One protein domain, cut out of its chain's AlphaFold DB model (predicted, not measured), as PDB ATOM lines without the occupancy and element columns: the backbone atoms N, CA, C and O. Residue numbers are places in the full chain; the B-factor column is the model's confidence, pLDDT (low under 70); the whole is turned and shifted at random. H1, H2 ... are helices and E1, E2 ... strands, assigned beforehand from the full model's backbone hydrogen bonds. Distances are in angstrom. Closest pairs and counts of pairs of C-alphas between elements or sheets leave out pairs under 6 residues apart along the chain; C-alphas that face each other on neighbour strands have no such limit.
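What this domain is: This is residues 45 to 152 of the 152 residues of an uncharacterized protein of Pseudomonas sp. UC 17F4 (UniProt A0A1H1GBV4). A twisted five-stranded sheet has two helices over one face, making two layers: H1 covers E1 and E2 near one edge, and H2 packs near the other edge by E4 and E5. The part printed has 108 residues, with named elements in the order H1 E1 E2 E3 H2 E4 E5, of mixed class. The antiparallel sheet runs E1 - E2 - E3 - E5 - E4. The whole is compact, with a radius of gyration of the C-alphas of 14.0 A and spans of 40 by 35 by 28 A.

How they stand to each other: H1, residues 47 to 58, is on the sheet at a height of 7.3 A, along the strands. It lies over E1, residues 69 to 77, and E2, residues 80 to 87; its closest C-alphas to E1 are those of Ala 53 and Tyr 71, 5.2 A apart. E1 bends by 64 degrees at residue 74. E1, E2 and E3, residues 91 to 96, form a meander, each strand the antiparallel neighbour of the one before; N 71 and O 85 are 2.9 A apart, N 86 and O 93 2.9 A. The closest C-alphas of H2, residues 100 to 109, and E4, residues 130 to 135, are those of Pro 100 and Ile 134, 5.6 A apart. E3, H2 and E4 form a split strand-helix-strand unit, two strands running the same way with a helix between, its crossover right-handed; E5, residues 146 to 151, lies between E3 and E4. N 94 and O 148 are 3.0 A apart, N 132 and O 149 3.0 A. Every O i to N i+4 pair is within hydrogen-bond range in H2, and 7 of 8 in H1.

Where its parts are: H1 begins at C-alpha 47 (25.439, 6.837, 54.772) and spans 16.3 A. E1 spans 21.9 A and E2 21.2 A. E5 ends at C-alpha 151 (15.977, -4.553, 47.839).

The domain as a whole: The farthest C-alphas, of Pro 61 and Gln 109, are 41.8 A apart. The printed part has no cut. The link from H2 to E4 is long, and its residues 122 to 128 are under pLDDT 70.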
ATOM      1  N   LYS A  45      30.729   5.707  53.619       91.81
ATOM      2  CA  LYS A  45      30.900   6.983  52.903       91.81
ATOM      3  C   LYS A  45      29.606   7.490  52.258       91.81
ATOM      4  O   LYS A  45      29.487   8.694  52.027       91.81
ATOM      5  N   LEU A  46      28.645   6.605  51.987       94.38
ATOM      6  CA  LEU A  46      27.352   6.961  51.397       94.38
ATOM      7  C   LEU A  46      26.246   7.172  52.440       94.38
ATOM      8  O   LEU A  46      25.253   7.831  52.125       94.38
ATOM      9  N   GLU A  47      26.423   6.702  53.680       93.38
ATOM     10  CA  GLU A  47      25.439   6.837  54.772       93.38
ATOM     11  C   GLU A  47      24.889   8.268  54.933       93.38
ATOM     12  O   GLU A  47      23.666   8.430  54.897       93.38
ATOM     13  N   PRO A  48      25.712   9.343  54.969       95.19
ATOM     14  CA  PRO A  48      25.189  10.698  55.161       95.19
ATOM     15  C   PRO A  48      24.298  11.189  54.014       95.19
ATOM     16  O   PRO A  48      23.596  12.192  54.153       95.19
ATOM     17  N   TYR A  49      24.370  10.554  52.844       96.62
ATOM     18  CA  TYR A  49      23.530  10.873  51.695       96.62
ATOM     19  C   TYR A  49      22.227  10.080  51.736       96.62
ATOM     20  O   TYR A  49      21.174  10.646  51.428       96.62
ATOM     21  N   TYR A  50      22.274   8.820  52.178       95.56
ATOM     22  CA  TYR A  50      21.071   8.042  52.464       95.56
ATOM     23  C   TYR A  50      20.242   8.702  53.562       95.56
ATOM     24  O   TYR A  50      19.053   8.917  53.347       95.56
ATOM     25  N   ASP A  51      20.852   9.170  54.653       95.69
ATOM     26  CA  ASP A  51      20.151   9.913  55.713       95.69
ATOM     27  C   ASP A  51      19.384  11.125  55.169       95.69
ATOM     28  O   ASP A  51      18.245  11.398  55.555       95.69
ATOM     29  N   LYS A  52      19.978  11.850  54.215       97.25
ATOM     30  CA  LYS A  52      19.325  12.995  53.569       97.25
ATOM     31  C   LYS A  52      18.197  12.568  52.632       97.25
ATOM     32  O   LYS A  52      17.179  13.259  52.578       97.25
ATOM     33  N   ALA A  53      18.347  11.456  51.912       95.69
ATOM     34  CA  ALA A  53      17.269  10.884  51.106       95.69
ATOM     35  C   ALA A  53      16.100  10.406  51.990       95.69
ATOM     36  O   ALA A  53      14.947  10.714  51.681       95.69
ATOM     37  N   ILE A  54      16.386   9.759  53.128       94.44
ATOM     38  CA  ILE A  54      15.397   9.343  54.137       94.44
ATOM     39  C   ILE A  54      14.667  10.564  54.689       94.44
ATOM     40  O   ILE A  54      13.439  10.607  54.653       94.44
ATOM     41  N   ALA A  55      15.395  11.584  55.146       95.44
ATOM     42  CA  ALA A  55      14.796  12.802  55.688       95.44
ATOM     43  C   ALA A  55      13.916  13.515  54.648       95.44
ATOM     44  O   ALA A  55      12.807  13.954  54.958       95.44
ATOM     45  N   LYS A  56      14.373  13.584  53.391       94.00
ATOM     46  CA  LYS A  56      13.591  14.133  52.275       94.00
ATOM     47  C   LYS A  56      12.312  13.330  52.039       94.00
ATOM     48  O   LYS A  56      11.264  13.936  51.841       94.00
ATOM     49  N   ARG A  57      12.378  11.997  52.093       92.69
ATOM     50  CA  ARG A  57      11.216  11.111  51.955       92.69
ATOM     51  C   ARG A  57      10.231  11.280  53.109       92.69
ATOM     52  O   ARG A  57       9.046  11.450  52.865       92.69
ATOM     53  N   GLN A  58      10.708  11.325  54.349       92.44
ATOM     54  CA  GLN A  58       9.873  11.521  55.542       92.44
ATOM     55  C   GLN A  58       9.155  12.878  55.564       92.44
ATOM     56  O   GLN A  58       8.094  13.000  56.172       92.44
ATOM     57  N   ALA A  59       9.705  13.891  54.890       92.94
ATOM     58  CA  ALA A  59       9.066  15.193  54.731       92.94
ATOM     59  C   ALA A  59       7.911  15.199  53.708       92.94
ATOM     60  O   ALA A  59       7.160  16.175  53.648       92.94
ATOM     61  N   LEU A  60       7.757  14.145  52.897       90.69
ATOM     62  CA  LEU A  60       6.661  14.022  51.936       90.69
ATOM     63  C   LEU A  60       5.361  13.560  52.621       90.69
ATOM     64  O   LEU A  60       5.406  12.822  53.610       90.69
ATOM     65  N   PRO A  61       4.183  13.928  52.080       91.06
ATOM     66  CA  PRO A  61       2.913  13.322  52.478       91.06
ATOM     67  C   PRO A  61       2.962  11.798  52.335       91.06
ATOM     68  O   PRO A  61       3.572  11.303  51.392       91.06
ATOM     69  N   ALA A  62       2.271  11.056  53.209       84.62
ATOM     70  CA  ALA A  62       2.322   9.588  53.238       84.62
ATOM     71  C   ALA A  62       2.085   8.931  51.863       84.62
ATOM     72  O   ALA A  62       2.808   8.012  51.504       84.62
ATOM     73  N   GLN A  63       1.150   9.456  51.056       82.62
ATOM     74  CA  GLN A  63       0.872   8.920  49.713       82.62
ATOM     75  C   GLN A  63       2.038   9.090  48.724       82.62
ATOM     76  O   GLN A  63       2.135   8.346  47.758       82.62
ATOM     77  N   ALA A  64       2.914  10.072  48.944       84.06
ATOM     78  CA  ALA A  64       4.092  10.324  48.117       84.06
ATOM     79  C   ALA A  64       5.355   9.640  48.669       84.06
ATOM     80  O   ALA A  64       6.386   9.636  48.004       84.06
ATOM     81  N   GLN A  65       5.297   9.046  49.868       82.44
ATOM     82  CA  GLN A  65       6.418   8.286  50.429       82.44
ATOM     83  C   GLN A  65       6.599   6.923  49.755       82.44
ATOM     84  O   GLN A  65       7.605   6.269  49.998       82.44
ATOM     85  N   GLU A  66       5.660   6.480  48.923       77.56
ATOM     86  CA  GLU A  66       5.812   5.274  48.100       77.56
ATOM     87  C   GLU A  66       6.699   5.525  46.867       77.56
ATOM     88  O   GLU A  66       7.217   4.577  46.277       77.56
ATOM     89  N   GLU A  67       6.918   6.792  46.493       84.31
ATOM     90  CA  GLU A  67       7.781   7.148  45.371       84.31
ATOM     91  C   GLU A  67       9.270   7.043  45.724       84.31
ATOM     92  O   GLU A  67       9.693   7.254  46.864       84.31
ATOM     93  N   GLU A  68      10.080   6.762  44.703       90.75
ATOM     94  CA  GLU A  68      11.533   6.851  44.801       90.75
ATOM     95  C   GLU A  68      11.960   8.295  45.097       90.75
ATOM     96  O   GLU A  68      11.597   9.243  44.393       90.75
ATOM     97  N   VAL A  69      12.800   8.454  46.116       94.12
ATOM     98  CA  VAL A  69      13.422   9.726  46.471       94.12
ATOM     99  C   VAL A  69      14.926   9.622  46.287       94.12
ATOM    100  O   VAL A  69      15.580   8.808  46.932       94.12
ATOM    101  N   SER A  70      15.482  10.506  45.457       95.38
ATOM    102  CA  SER A  70      16.927  10.628  45.266       95.38
ATOM    103  C   SER A  70      17.536  11.816  46.017       95.38
ATOM    104  O   SER A  70      16.883  12.852  46.248       95.38
ATOM    105  N   TYR A  71      18.817  11.676  46.366       97.06
ATOM    106  CA  TYR A  71      19.673  12.736  46.891       97.06
ATOM    107  C   TYR A  71      21.035  12.739  46.160       97.06
ATOM    108  O   TYR A  71      21.655  11.683  46.036       97.06
ATOM    109  N   PRO A  72      21.523  13.895  45.669       96.94
ATOM    110  CA  PRO A  72      22.757  13.969  44.883       96.94
ATOM    111  C   PRO A  72      24.014  13.719  45.729       96.94
ATOM    112  O   PRO A  72      24.113  14.197  46.862       96.94
ATOM    113  N   VAL A  73      24.988  13.007  45.157       90.81
ATOM    114  CA  VAL A  73      26.232  12.588  45.828       90.81
ATOM    115  C   VAL A  73      27.473  13.209  45.175       90.81
ATOM    116  O   VAL A  73      28.314  13.725  45.898       90.81
ATOM    117  N   ASP A  74      27.547  13.256  43.841       94.31
ATOM    118  CA  ASP A  74      28.660  13.816  43.042       94.31
ATOM    119  C   ASP A  74      30.072  13.436  43.543       94.31
ATOM    120  O   ASP A  74      30.924  14.294  43.778       94.31
ATOM    121  N   LEU A  75      30.322  12.132  43.720       94.88
ATOM    122  CA  LEU A  75      31.601  11.605  44.217       94.88
ATOM    123  C   LEU A  75      32.269  10.652  43.211       94.88
ATOM    124  O   LEU A  75      31.591   9.814  42.614       94.88
ATOM    125  N   PRO A  76      33.601  10.735  43.025       95.06
ATOM    126  CA  PRO A  76      34.333   9.843  42.129       95.06
ATOM    127  C   PRO A  76      34.459   8.422  42.699       95.06
ATOM    128  O   PRO A  76      34.654   8.240  43.900       95.06
ATOM    129  N   PHE A  77      34.428   7.420  41.820       94.44
ATOM    130  CA  PHE A  77      34.564   5.995  42.137       94.44
ATOM    131  C   PHE A  77      35.267   5.263  40.988       94.44
ATOM    132  O   PHE A  77      34.690   5.107  39.919       94.44
ATOM    133  N   HIS A  78      36.529   4.852  41.170       94.12
ATOM    134  CA  HIS A  78      37.327   4.093  40.180       94.12
ATOM    135  C   HIS A  78      37.228   4.578  38.717       94.12
ATOM    136  O   HIS A  78      37.137   3.785  37.783       94.12
ATOM    137  N   GLY A  79      37.252   5.896  38.497       93.00
ATOM    138  CA  GLY A  79      37.204   6.488  37.151       93.00
ATOM    139  C   GLY A  79      35.801   6.667  36.561       93.00
ATOM    140  O   GLY A  79      35.685   7.206  35.463       93.00
ATOM    141  N   ILE A  80      34.755   6.276  37.290       96.19
ATOM    142  CA  ILE A  80      33.364   6.695  37.076       96.19
ATOM    143  C   ILE A  80      32.908   7.568  38.253       96.19
ATOM    144  O   ILE A  80      33.701   7.892  39.146       96.19
ATOM    145  N   LYS A  81      31.640   7.971  38.274       96.69
ATOM    146  CA  LYS A  81      31.082   8.815  39.331       96.69
ATOM    147  C   LYS A  81      29.788   8.250  39.887       96.69
ATOM    148  O   LYS A  81      28.912   7.852  39.126       96.69
ATOM    149  N   VAL A  82      29.643   8.307  41.210       97.56
ATOM    150  CA  VAL A  82      28.357   8.147  41.894       97.56
ATOM    151  C   VAL A  82      27.652   9.498  41.887       97.56
ATOM    152  O   VAL A  82      28.115  10.472  42.483       97.56
ATOM    153  N   THR A  83      26.536   9.576  41.177       98.06
ATOM    154  CA  THR A  83      25.818  10.831  40.920       98.06
ATOM    155  C   THR A  83      24.755  11.113  41.972       98.06
ATOM    156  O   THR A  83      24.580  12.265  42.373       98.06
ATOM    157  N   ALA A  84      24.083  10.078  42.468       97.75
ATOM    158  CA  ALA A  84      23.054  10.182  43.494       97.75
ATOM    159  C   ALA A  84      22.854   8.847  44.224       97.75
ATOM    160  O   ALA A  84      23.143   7.785  43.678       97.75
ATOM    161  N   VAL A  85      22.312   8.916  45.437       97.62
ATOM    162  CA  VAL A  85      21.674   7.785  46.122       97.62
ATOM    163  C   VAL A  85      20.165   7.895  45.952       97.62
ATOM    164  O   VAL A  85      19.640   9.002  45.784       97.62
ATOM    165  N   PHE A  86      19.454   6.778  46.023       96.19
ATOM    166  CA  PHE A  86      17.994   6.756  45.998       96.19
ATOM    167  C   PHE A  86      17.425   5.727  46.964       96.19
ATOM    168  O   PHE A  86      18.085   4.747  47.303       96.19
ATOM    169  N   ILE A  87      16.188   5.969  47.396       94.25
ATOM    170  CA  ILE A  87      15.423   5.097  48.289       94.25
ATOM    171  C   ILE A  87      13.984   5.020  47.772       94.25
ATOM    172  O   ILE A  87      13.321   6.049  47.638       94.25
ATOM    173  N   GLY A  88      13.512   3.808  47.502       90.19
ATOM    174  CA  GLY A  88      12.124   3.443  47.223       90.19
ATOM    175  C   GLY A  88      11.487   2.691  48.397       90.19
ATOM    176  O   GLY A  88      12.042   2.647  49.494       90.19
ATOM    177  N   TYR A  89      10.293   2.125  48.199       83.31
ATOM    178  CA  TYR A  89       9.542   1.462  49.276       83.31
ATOM    179  C   TYR A  89      10.311   0.315  49.947       83.31
ATOM    180  O   TYR A  89      10.490   0.359  51.162       83.31
ATOM    181  N   GLU A  90      10.838  -0.616  49.152       87.56
ATOM    182  CA  GLU A  90      11.532  -1.835  49.610       87.56
ATOM    183  C   GLU A  90      12.922  -2.010  48.977       87.56
ATOM    184  O   GLU A  90      13.549  -3.060  49.080       87.56
ATOM    185  N   TRP A  91      13.427  -0.964  48.327       90.44
ATOM    186  CA  TRP A  91      14.695  -0.995  47.612       90.44
ATOM    187  C   TRP A  91      15.402   0.352  47.704       90.44
ATOM    188  O   TRP A  91      14.774   1.402  47.840       90.44
ATOM    189  N   HIS A  92      16.721   0.341  47.596       94.94
ATOM    190  CA  HIS A  92      17.557   1.535  47.542       94.94
ATOM    191  C   HIS A  92      18.793   1.261  46.697       94.94
ATOM    192  O   HIS A  92      19.019   0.150  46.213       94.94
ATOM    193  N   GLY A  93      19.587   2.294  46.460       96.38
ATOM    194  CA  GLY A  93      20.778   2.125  45.650       96.38
ATOM    195  C   GLY A  93      21.449   3.421  45.262       96.38
ATOM    196  O   GLY A  93      21.237   4.459  45.897       96.38
ATOM    197  N   ILE A  94      22.291   3.330  44.240       97.62
ATOM    198  CA  ILE A  94      23.094   4.437  43.729       97.62
ATOM    199  C   ILE A  94      23.048   4.521  42.211       97.62
ATOM    200  O   ILE A  94      22.997   3.511  41.511       97.62
ATOM    201  N   TYR A  95      23.097   5.750  41.715       98.12
ATOM    202  CA  TYR A  95      23.223   6.070  40.303       98.12
ATOM    203  C   TYR A  95      24.683   6.316  39.926       98.12
ATOM    204  O   TYR A  95      25.449   6.894  40.702       98.12
ATOM    205  N   PHE A  96      25.039   5.921  38.704       98.25
ATOM    206  CA  PHE A  96      26.344   6.176  38.104       98.25
ATOM    207  C   PHE A  96      26.223   7.011  36.832       98.25
ATOM    208  O   PHE A  96      25.241   6.907  36.098       98.25
ATOM    209  N   ASP A  97      27.254   7.787  36.513       97.81
ATOM    210  CA  ASP A  97      27.364   8.516  35.239       97.81
ATOM    211  C   ASP A  97      27.845   7.657  34.055       97.81
ATOM    212  O   ASP A  97      28.025   8.168  32.951       97.81
ATOM    213  N   ALA A  98      28.032   6.357  34.275       98.19
ATOM    214  CA  ALA A  98      28.539   5.398  33.305       98.19
ATOM    215  C   ALA A  98      27.444   4.413  32.853       98.19
ATOM    216  O   ALA A  98      26.529   4.121  33.622       98.19
ATOM    217  N   PRO A  99      27.508   3.878  31.617       97.88
ATOM    218  CA  PRO A  99      26.554   2.879  31.143       97.88
ATOM    219  C   PRO A  99      26.676   1.551  31.919       97.88
ATOM    220  O   PRO A  99      27.764   1.227  32.409       97.88
ATOM    221  N   PRO A 100      25.611   0.721  31.955       98.12
ATOM    222  CA  PRO A 100      25.563  -0.494  32.773       98.12
ATOM    223  C   PRO A 100      26.733  -1.443  32.534       98.12
ATOM    224  O   PRO A 100      27.317  -1.939  33.489       98.12
ATOM    225  N   GLU A 101      27.132  -1.657  31.279       97.94
ATOM    226  CA  GLU A 101      28.243  -2.559  30.953       97.94
ATOM    227  C   GLU A 101      29.583  -2.109  31.539       97.94
ATOM    228  O   GLU A 101      30.376  -2.936  31.997       97.94
ATOM    229  N   GLN A 102      29.830  -0.797  31.586       98.25
ATOM    230  CA  GLN A 102      31.039  -0.260  32.203       98.25
ATOM    231  C   GLN A 102      31.019  -0.489  33.718       98.25
ATOM    232  O   GLN A 102      32.021  -0.935  34.277       98.25
ATOM    233  N   VAL A 103      29.877  -0.251  34.368       98.12
ATOM    234  CA  VAL A 103      29.715  -0.461  35.815       98.12
ATOM    235  C   VAL A 103      29.798  -1.948  36.170       98.12
ATOM    236  O   VAL A 103      30.556  -2.317  37.060       98.12
ATOM    237  N   ARG A 104      29.120  -2.830  35.428       98.00
ATOM    238  CA  ARG A 104      29.208  -4.294  35.599       98.00
ATOM    239  C   ARG A 104      30.649  -4.780  35.476       98.00
ATOM    240  O   ARG A 104      31.107  -5.562  36.304       98.00
ATOM    241  N   SER A 105      31.379  -4.309  34.462       97.38
ATOM    242  CA  SER A 105      32.791  -4.655  34.266       97.38
ATOM    243  C   SER A 105      33.660  -4.184  35.433       97.38
ATOM    244  O   SER A 105      34.465  -4.965  35.941       97.38
ATOM    245  N   LEU A 106      33.451  -2.956  35.917       96.38
ATOM    246  CA  LEU A 106      34.140  -2.430  37.096       96.38
ATOM    247  C   LEU A 106      33.867  -3.282  38.342       96.38
ATOM    248  O   LEU A 106      34.807  -3.718  38.998       96.38
ATOM    249  N   PHE A 107      32.606  -3.586  38.655       95.31
ATOM    250  CA  PHE A 107      32.272  -4.403  39.826       95.31
ATOM    251  C   PHE A 107      32.869  -5.815  39.730       95.31
ATOM    252  O   PHE A 107      33.411  -6.317  40.714       95.31
ATOM    253  N   ARG A 108      32.894  -6.433  38.540       95.44
ATOM    254  CA  ARG A 108      33.616  -7.705  38.330       95.44
ATOM    255  C   ARG A 108      35.118  -7.573  38.609       95.44
ATOM    256  O   ARG A 108      35.694  -8.464  39.225       95.44
ATOM    257  N   GLN A 109      35.754  -6.473  38.195       95.06
ATOM    258  CA  GLN A 109      37.172  -6.202  38.489       95.06
ATOM    259  C   GLN A 109      37.434  -5.999  39.987       95.06
ATOM    260  O   GLN A 109      38.487  -6.398  40.477       95.06
ATOM    261  N   LEU A 110      36.467  -5.431  40.710       91.88
ATOM    262  CA  LEU A 110      36.499  -5.280  42.166       91.88
ATOM    263  C   LEU A 110      36.203  -6.592  42.918       91.88
ATOM    264  O   LEU A 110      36.266  -6.614  44.141       91.88
ATOM    265  N   GLY A 111      35.929  -7.692  42.211       91.62
ATOM    266  CA  GLY A 111      35.745  -9.024  42.794       91.62
ATOM    267  C   GLY A 111      34.289  -9.429  43.030       91.62
ATOM    268  O   GLY A 111      34.043 -10.518  43.549       91.62
ATOM    269  N   TYR A 112      33.322  -8.607  42.622       90.75
ATOM    270  CA  TYR A 112      31.908  -8.955  42.716       90.75
ATOM    271  C   TYR A 112      31.506  -9.987  41.664       90.75
ATOM    272  O   TYR A 112      31.903  -9.922  40.495       90.75
ATOM    273  N   ARG A 113      30.628 -10.914  42.054       91.38
ATOM    274  CA  ARG A 113      29.924 -11.768  41.099       91.38
ATOM    275  C   ARG A 113      28.790 -10.960  40.472       91.38
ATOM    276  O   ARG A 113      27.794 -10.694  41.128       91.38
ATOM    277  N   VAL A 114      28.958 -10.587  39.206       92.94
ATOM    278  CA  VAL A 114      27.939  -9.874  38.422       92.94
ATOM    279  C   VAL A 114      27.645 -10.679  37.163       92.94
ATOM    280  O   VAL A 114      28.539 -10.862  36.327       92.94
ATOM    281  N   ALA A 115      26.415 -11.165  37.026       94.38
ATOM    282  CA  ALA A 115      25.930 -11.861  35.839       94.38
ATOM    283  C   ALA A 115      25.895 -10.934  34.612       94.38
ATOM    284  O   ALA A 115      26.135  -9.729  34.708       94.38
ATOM    285  N   GLU A 116      25.668 -11.499  33.425       93.12
ATOM    286  CA  GLU A 116      25.669 -10.744  32.162       93.12
ATOM    287  C   GLU A 116      24.546  -9.699  32.113       93.12
ATOM    288  O   GLU A 116      24.777  -8.562  31.709       93.12
ATOM    289  N   ASP A 117      23.368 -10.049  32.626       92.75
ATOM    290  CA  ASP A 117      22.207  -9.166  32.772       92.75
ATOM    291  C   ASP A 117      22.333  -8.161  33.930       92.75
ATOM    292  O   ASP A 117      21.489  -7.273  34.066       92.75
ATOM    293  N   GLY A 118      23.412  -8.246  34.710       94.00
ATOM    294  CA  GLY A 118      23.685  -7.381  35.847       94.00
ATOM    295  C   GLY A 118      23.199  -7.917  37.186       94.00
ATOM    296  O   GLY A 118      23.393  -7.207  38.168       94.00
ATOM    297  N   ASP A 119      22.615  -9.117  37.255       93.38
ATOM    298  CA  ASP A 119      22.239  -9.736  38.530       93.38
ATOM    299  C   ASP A 119      23.468  -9.974  39.421       93.38
ATOM    300  O   ASP A 119      24.532 -10.424  38.976       93.38
ATOM    301  N   MET A 120      23.316  -9.631  40.694       90.62
ATOM    302  CA  MET A 120      24.322  -9.755  41.748       90.62
ATOM    303  C   MET A 120      23.783 -10.520  42.960       90.62
ATOM    304  O   MET A 120      24.460 -10.587  43.987       90.62
ATOM    305  N   SER A 121      22.572 -11.070  42.863       82.31
ATOM    306  CA  SER A 121      21.883 -11.705  43.981       82.31
ATOM    307  C   SER A 121      22.683 -12.903  44.505       82.31
ATOM    308  O   SER A 121      23.183 -13.743  43.745       82.31
ATOM    309  N   ALA A 122      22.834 -12.988  45.830       66.31
ATOM    310  CA  ALA A 122      23.538 -14.093  46.466       66.31
ATOM    311  C   ALA A 122      22.714 -15.381  46.296       66.31
ATOM    312  O   ALA A 122      21.687 -15.584  46.936       66.31
ATOM    313  N   SER A 123      23.148 -16.266  45.396       56.28
ATOM    314  CA  SER A 123      22.494 -17.558  45.190       56.28
ATOM    315  C   SER A 123      22.645 -18.422  46.449       56.28
ATOM    316  O   SER A 123      23.729 -18.969  46.660       56.28
ATOM    317  N   GLY A 124      21.596 -18.582  47.261       55.91
ATOM    318  CA  GLY A 124      21.631 -19.579  48.335       55.91
ATOM    319  C   GLY A 124      20.680 -19.418  49.513       55.91
ATOM    320  O   GLY A 124      20.389 -20.439  50.126       55.91
ATOM    321  N   ASP A 125      20.168 -18.224  49.811       51.19
ATOM    322  CA  ASP A 125      19.395 -18.016  51.041       51.19
ATOM    323  C   ASP A 125      17.921 -17.692  50.773       51.19
ATOM    324  O   ASP A 125      17.558 -17.026  49.809       51.19
ATOM    325  N   GLU A 126      17.060 -18.196  51.659       53.59
ATOM    326  CA  GLU A 126      15.590 -18.126  51.633       53.59
ATOM    327  C   GLU A 126      15.019 -16.698  51.794       53.59
ATOM    328  O   GLU A 126      13.820 -16.525  52.018       53.59
ATOM    329  N   VAL A 127      15.858 -15.666  51.673       56.72
ATOM    330  CA  VAL A 127      15.478 -14.254  51.758       56.72
ATOM    331  C   VAL A 127      15.673 -13.621  50.385       56.72
ATOM    332  O   VAL A 127      16.778 -13.592  49.854       56.72
ATOM    333  N   ALA A 128      14.576 -13.119  49.815       67.31
ATOM    334  CA  ALA A 128      14.462 -12.583  48.458       67.31
ATOM    335  C   ALA A 128      15.159 -11.221  48.257       67.31
ATOM    336  O   ALA A 128      14.631 -10.357  47.567       67.31
ATOM    337  N   VAL A 129      16.327 -11.002  48.865       78.06
ATOM    338  CA  VAL A 129      17.122  -9.809  48.573       78.06
ATOM    339  C   VAL A 129      17.676  -9.944  47.159       78.06
ATOM    340  O   VAL A 129      18.431 -10.870  46.854       78.06
ATOM    341  N   THR A 130      17.285  -9.019  46.293       88.69
ATOM    342  CA  THR A 130      17.769  -8.924  44.919       88.69
ATOM    343  C   THR A 130      18.700  -7.733  44.787       88.69
ATOM    344  O   THR A 130      18.421  -6.650  45.303       88.69
ATOM    345  N   ALA A 131      19.812  -7.932  44.088       92.44
ATOM    346  CA  ALA A 131      20.774  -6.881  43.791       92.44
ATOM    347  C   ALA A 131      21.095  -6.892  42.301       92.44
ATOM    348  O   ALA A 131      21.337  -7.957  41.732       92.44
ATOM    349  N   SER A 132      21.118  -5.728  41.651       94.81
ATOM    350  CA  SER A 132      21.395  -5.674  40.213       94.81
ATOM    351  C   SER A 132      22.011  -4.362  39.744       94.81
ATOM    352  O   SER A 132      21.730  -3.297  40.292       94.81
ATOM    353  N   ILE A 133      22.822  -4.433  38.687       97.31
ATOM    354  CA  ILE A 133      23.326  -3.268  37.949       97.31
ATOM    355  C   ILE A 133      22.600  -3.180  36.609       97.31
ATOM    356  O   ILE A 133      22.862  -3.980  35.706       97.31
ATOM    357  N   ILE A 134      21.722  -2.193  36.446       96.25
ATOM    358  CA  ILE A 134      20.835  -2.063  35.277       96.25
ATOM    359  C   ILE A 134      20.862  -0.659  34.666       96.25
ATOM    360  O   ILE A 134      21.353   0.296  35.269       96.25
ATOM    361  N   GLU A 135      20.336  -0.535  33.445       96.94
ATOM    362  CA  GLU A 135      20.081   0.768  32.824       96.94
ATOM    363  C   GLU A 135      19.013   1.529  33.612       96.94
ATOM    364  O   GLU A 135      18.003   0.963  34.035       96.94
ATOM    365  N   THR A 136      19.226   2.827  33.808       94.69
ATOM    366  CA  THR A 136      18.198   3.690  34.397       94.69
ATOM    367  C   THR A 136      17.019   3.857  33.445       94.69
ATOM    368  O   THR A 136      17.216   4.063  32.249       94.69
ATOM    369  N   SER A 137      15.798   3.900  33.981       89.94
ATOM    370  CA  SER A 137      14.623   4.299  33.195       89.94
ATOM    371  C   SER A 137      14.771   5.712  32.609       89.94
ATOM    372  O   SER A 137      15.505   6.547  33.141       89.94
ATOM    373  N   ASP A 138      14.001   6.036  31.566       89.31
ATOM    374  CA  ASP A 138      14.014   7.379  30.963       89.31
ATOM    375  C   ASP A 138      13.715   8.498  31.972       89.31
ATOM    376  O   ASP A 138      14.327   9.564  31.919       89.31
ATOM    377  N   LYS A 139      12.828   8.242  32.943       85.44
ATOM    378  CA  LYS A 139      12.498   9.188  34.024       85.44
ATOM    379  C   LYS A 139      13.695   9.439  34.954       85.44
ATOM    380  O   LYS A 139      13.862  10.551  35.460       85.44
ATOM    381  N   ALA A 140      14.520   8.417  35.173       88.00
ATOM    382  CA  ALA A 140      15.671   8.446  36.071       88.00
ATOM    383  C   ALA A 140      16.995   8.799  35.371       88.00
ATOM    384  O   ALA A 140      17.974   9.074  36.054       88.00
ATOM    385  N   ARG A 141      17.031   8.882  34.032       90.62
ATOM    386  CA  ARG A 141      18.247   9.151  33.237       90.62
ATOM    387  C   ARG A 141      19.000  10.426  33.643       90.62
ATOM    388  O   ARG A 141      20.214  10.519  33.518       90.62
ATOM    389  N   GLN A 142      18.277  11.429  34.136       92.75
ATOM    390  CA  GLN A 142      18.866  12.667  34.657       92.75
ATOM    391  C   GLN A 142      19.680  12.463  35.948       92.75
ATOM    392  O   GLN A 142      20.495  13.312  36.295       92.75
ATOM    393  N   GLN A 143      19.440  11.363  36.667       94.62
ATOM    394  CA  GLN A 143      20.178  10.987  37.869       94.62
ATOM    395  C   GLN A 143      21.436  10.192  37.525       94.62
ATOM    396  O   GLN A 143      22.414  10.315  38.243       94.62
ATOM    397  N   GLY A 144      21.448   9.414  36.442       96.31
ATOM    398  CA  GLY A 144      22.589   8.611  35.998       96.31
ATOM    399  C   GLY A 144      22.242   7.777  34.766       96.31
ATOM    400  O   GLY A 144      21.091   7.754  34.347       96.31
ATOM    401  N   LEU A 145      23.231   7.104  34.179       97.94
ATOM    402  CA  LEU A 145      23.052   6.199  33.034       97.94
ATOM    403  C   LEU A 145      22.789   4.749  33.464       97.94
ATOM    404  O   LEU A 145      22.136   3.992  32.746       97.94
ATOM    405  N   SER A 146      23.280   4.362  34.641       98.25
ATOM    406  CA  SER A 146      22.986   3.072  35.262       98.25
ATOM    407  C   SER A 146      22.729   3.219  36.756       98.25
ATOM    408  O   SER A 146      23.134   4.210  37.369       98.25
ATOM    409  N   ALA A 147      22.117   2.202  37.349       97.31
ATOM    410  CA  ALA A 147      21.905   2.107  38.784       97.31
ATOM    411  C   ALA A 147      22.398   0.761  39.313       97.31
ATOM    412  O   ALA A 147      22.181  -0.261  38.665       97.31
ATOM    413  N   LEU A 148      23.023   0.775  40.490       97.00
ATOM    414  CA  LEU A 148      23.118  -0.400  41.353       97.00
ATOM    415  C   LEU A 148      21.946  -0.337  42.331       97.00
ATOM    416  O   LEU A 148      21.884   0.586  43.143       97.00
ATOM    417  N   THR A 149      21.024  -1.287  42.224       94.94
ATOM    418  CA  THR A 149      19.833  -1.420  43.070       94.94
ATOM    419  C   THR A 149      19.986  -2.609  44.009       94.94
ATOM    420  O   THR A 149      20.601  -3.612  43.645       94.94
ATOM    421  N   CYS A 150      19.417  -2.504  45.206       92.94
ATOM    422  CA  CYS A 150      19.287  -3.612  46.142       92.94
ATOM    423  C   CYS A 150      17.987  -3.478  46.940       92.94
ATOM    424  O   CYS A 150      17.644  -2.372  47.363       92.94
ATOM    425  N   GLY A 151      17.253  -4.570  47.125       88.81
ATOM    426  CA  GLY A 151      15.977  -4.553  47.839       88.81
ATOM    427  C   GLY A 151      15.321  -5.920  47.954       88.81
ATOM    428  O   GLY A 151      15.849  -6.905  47.440       88.81
ATOM    429  N   VAL A 152      14.177  -5.956  48.637       79.44
ATOM    430  CA  VAL A 152      13.324  -7.146  48.824       79.44
ATOM    431  C   VAL A 152      12.083  -7.114  47.942       79.44
ATOM    432  O   VAL A 152      11.684  -6.004  47.524       79.44
TER     433      VAL A 152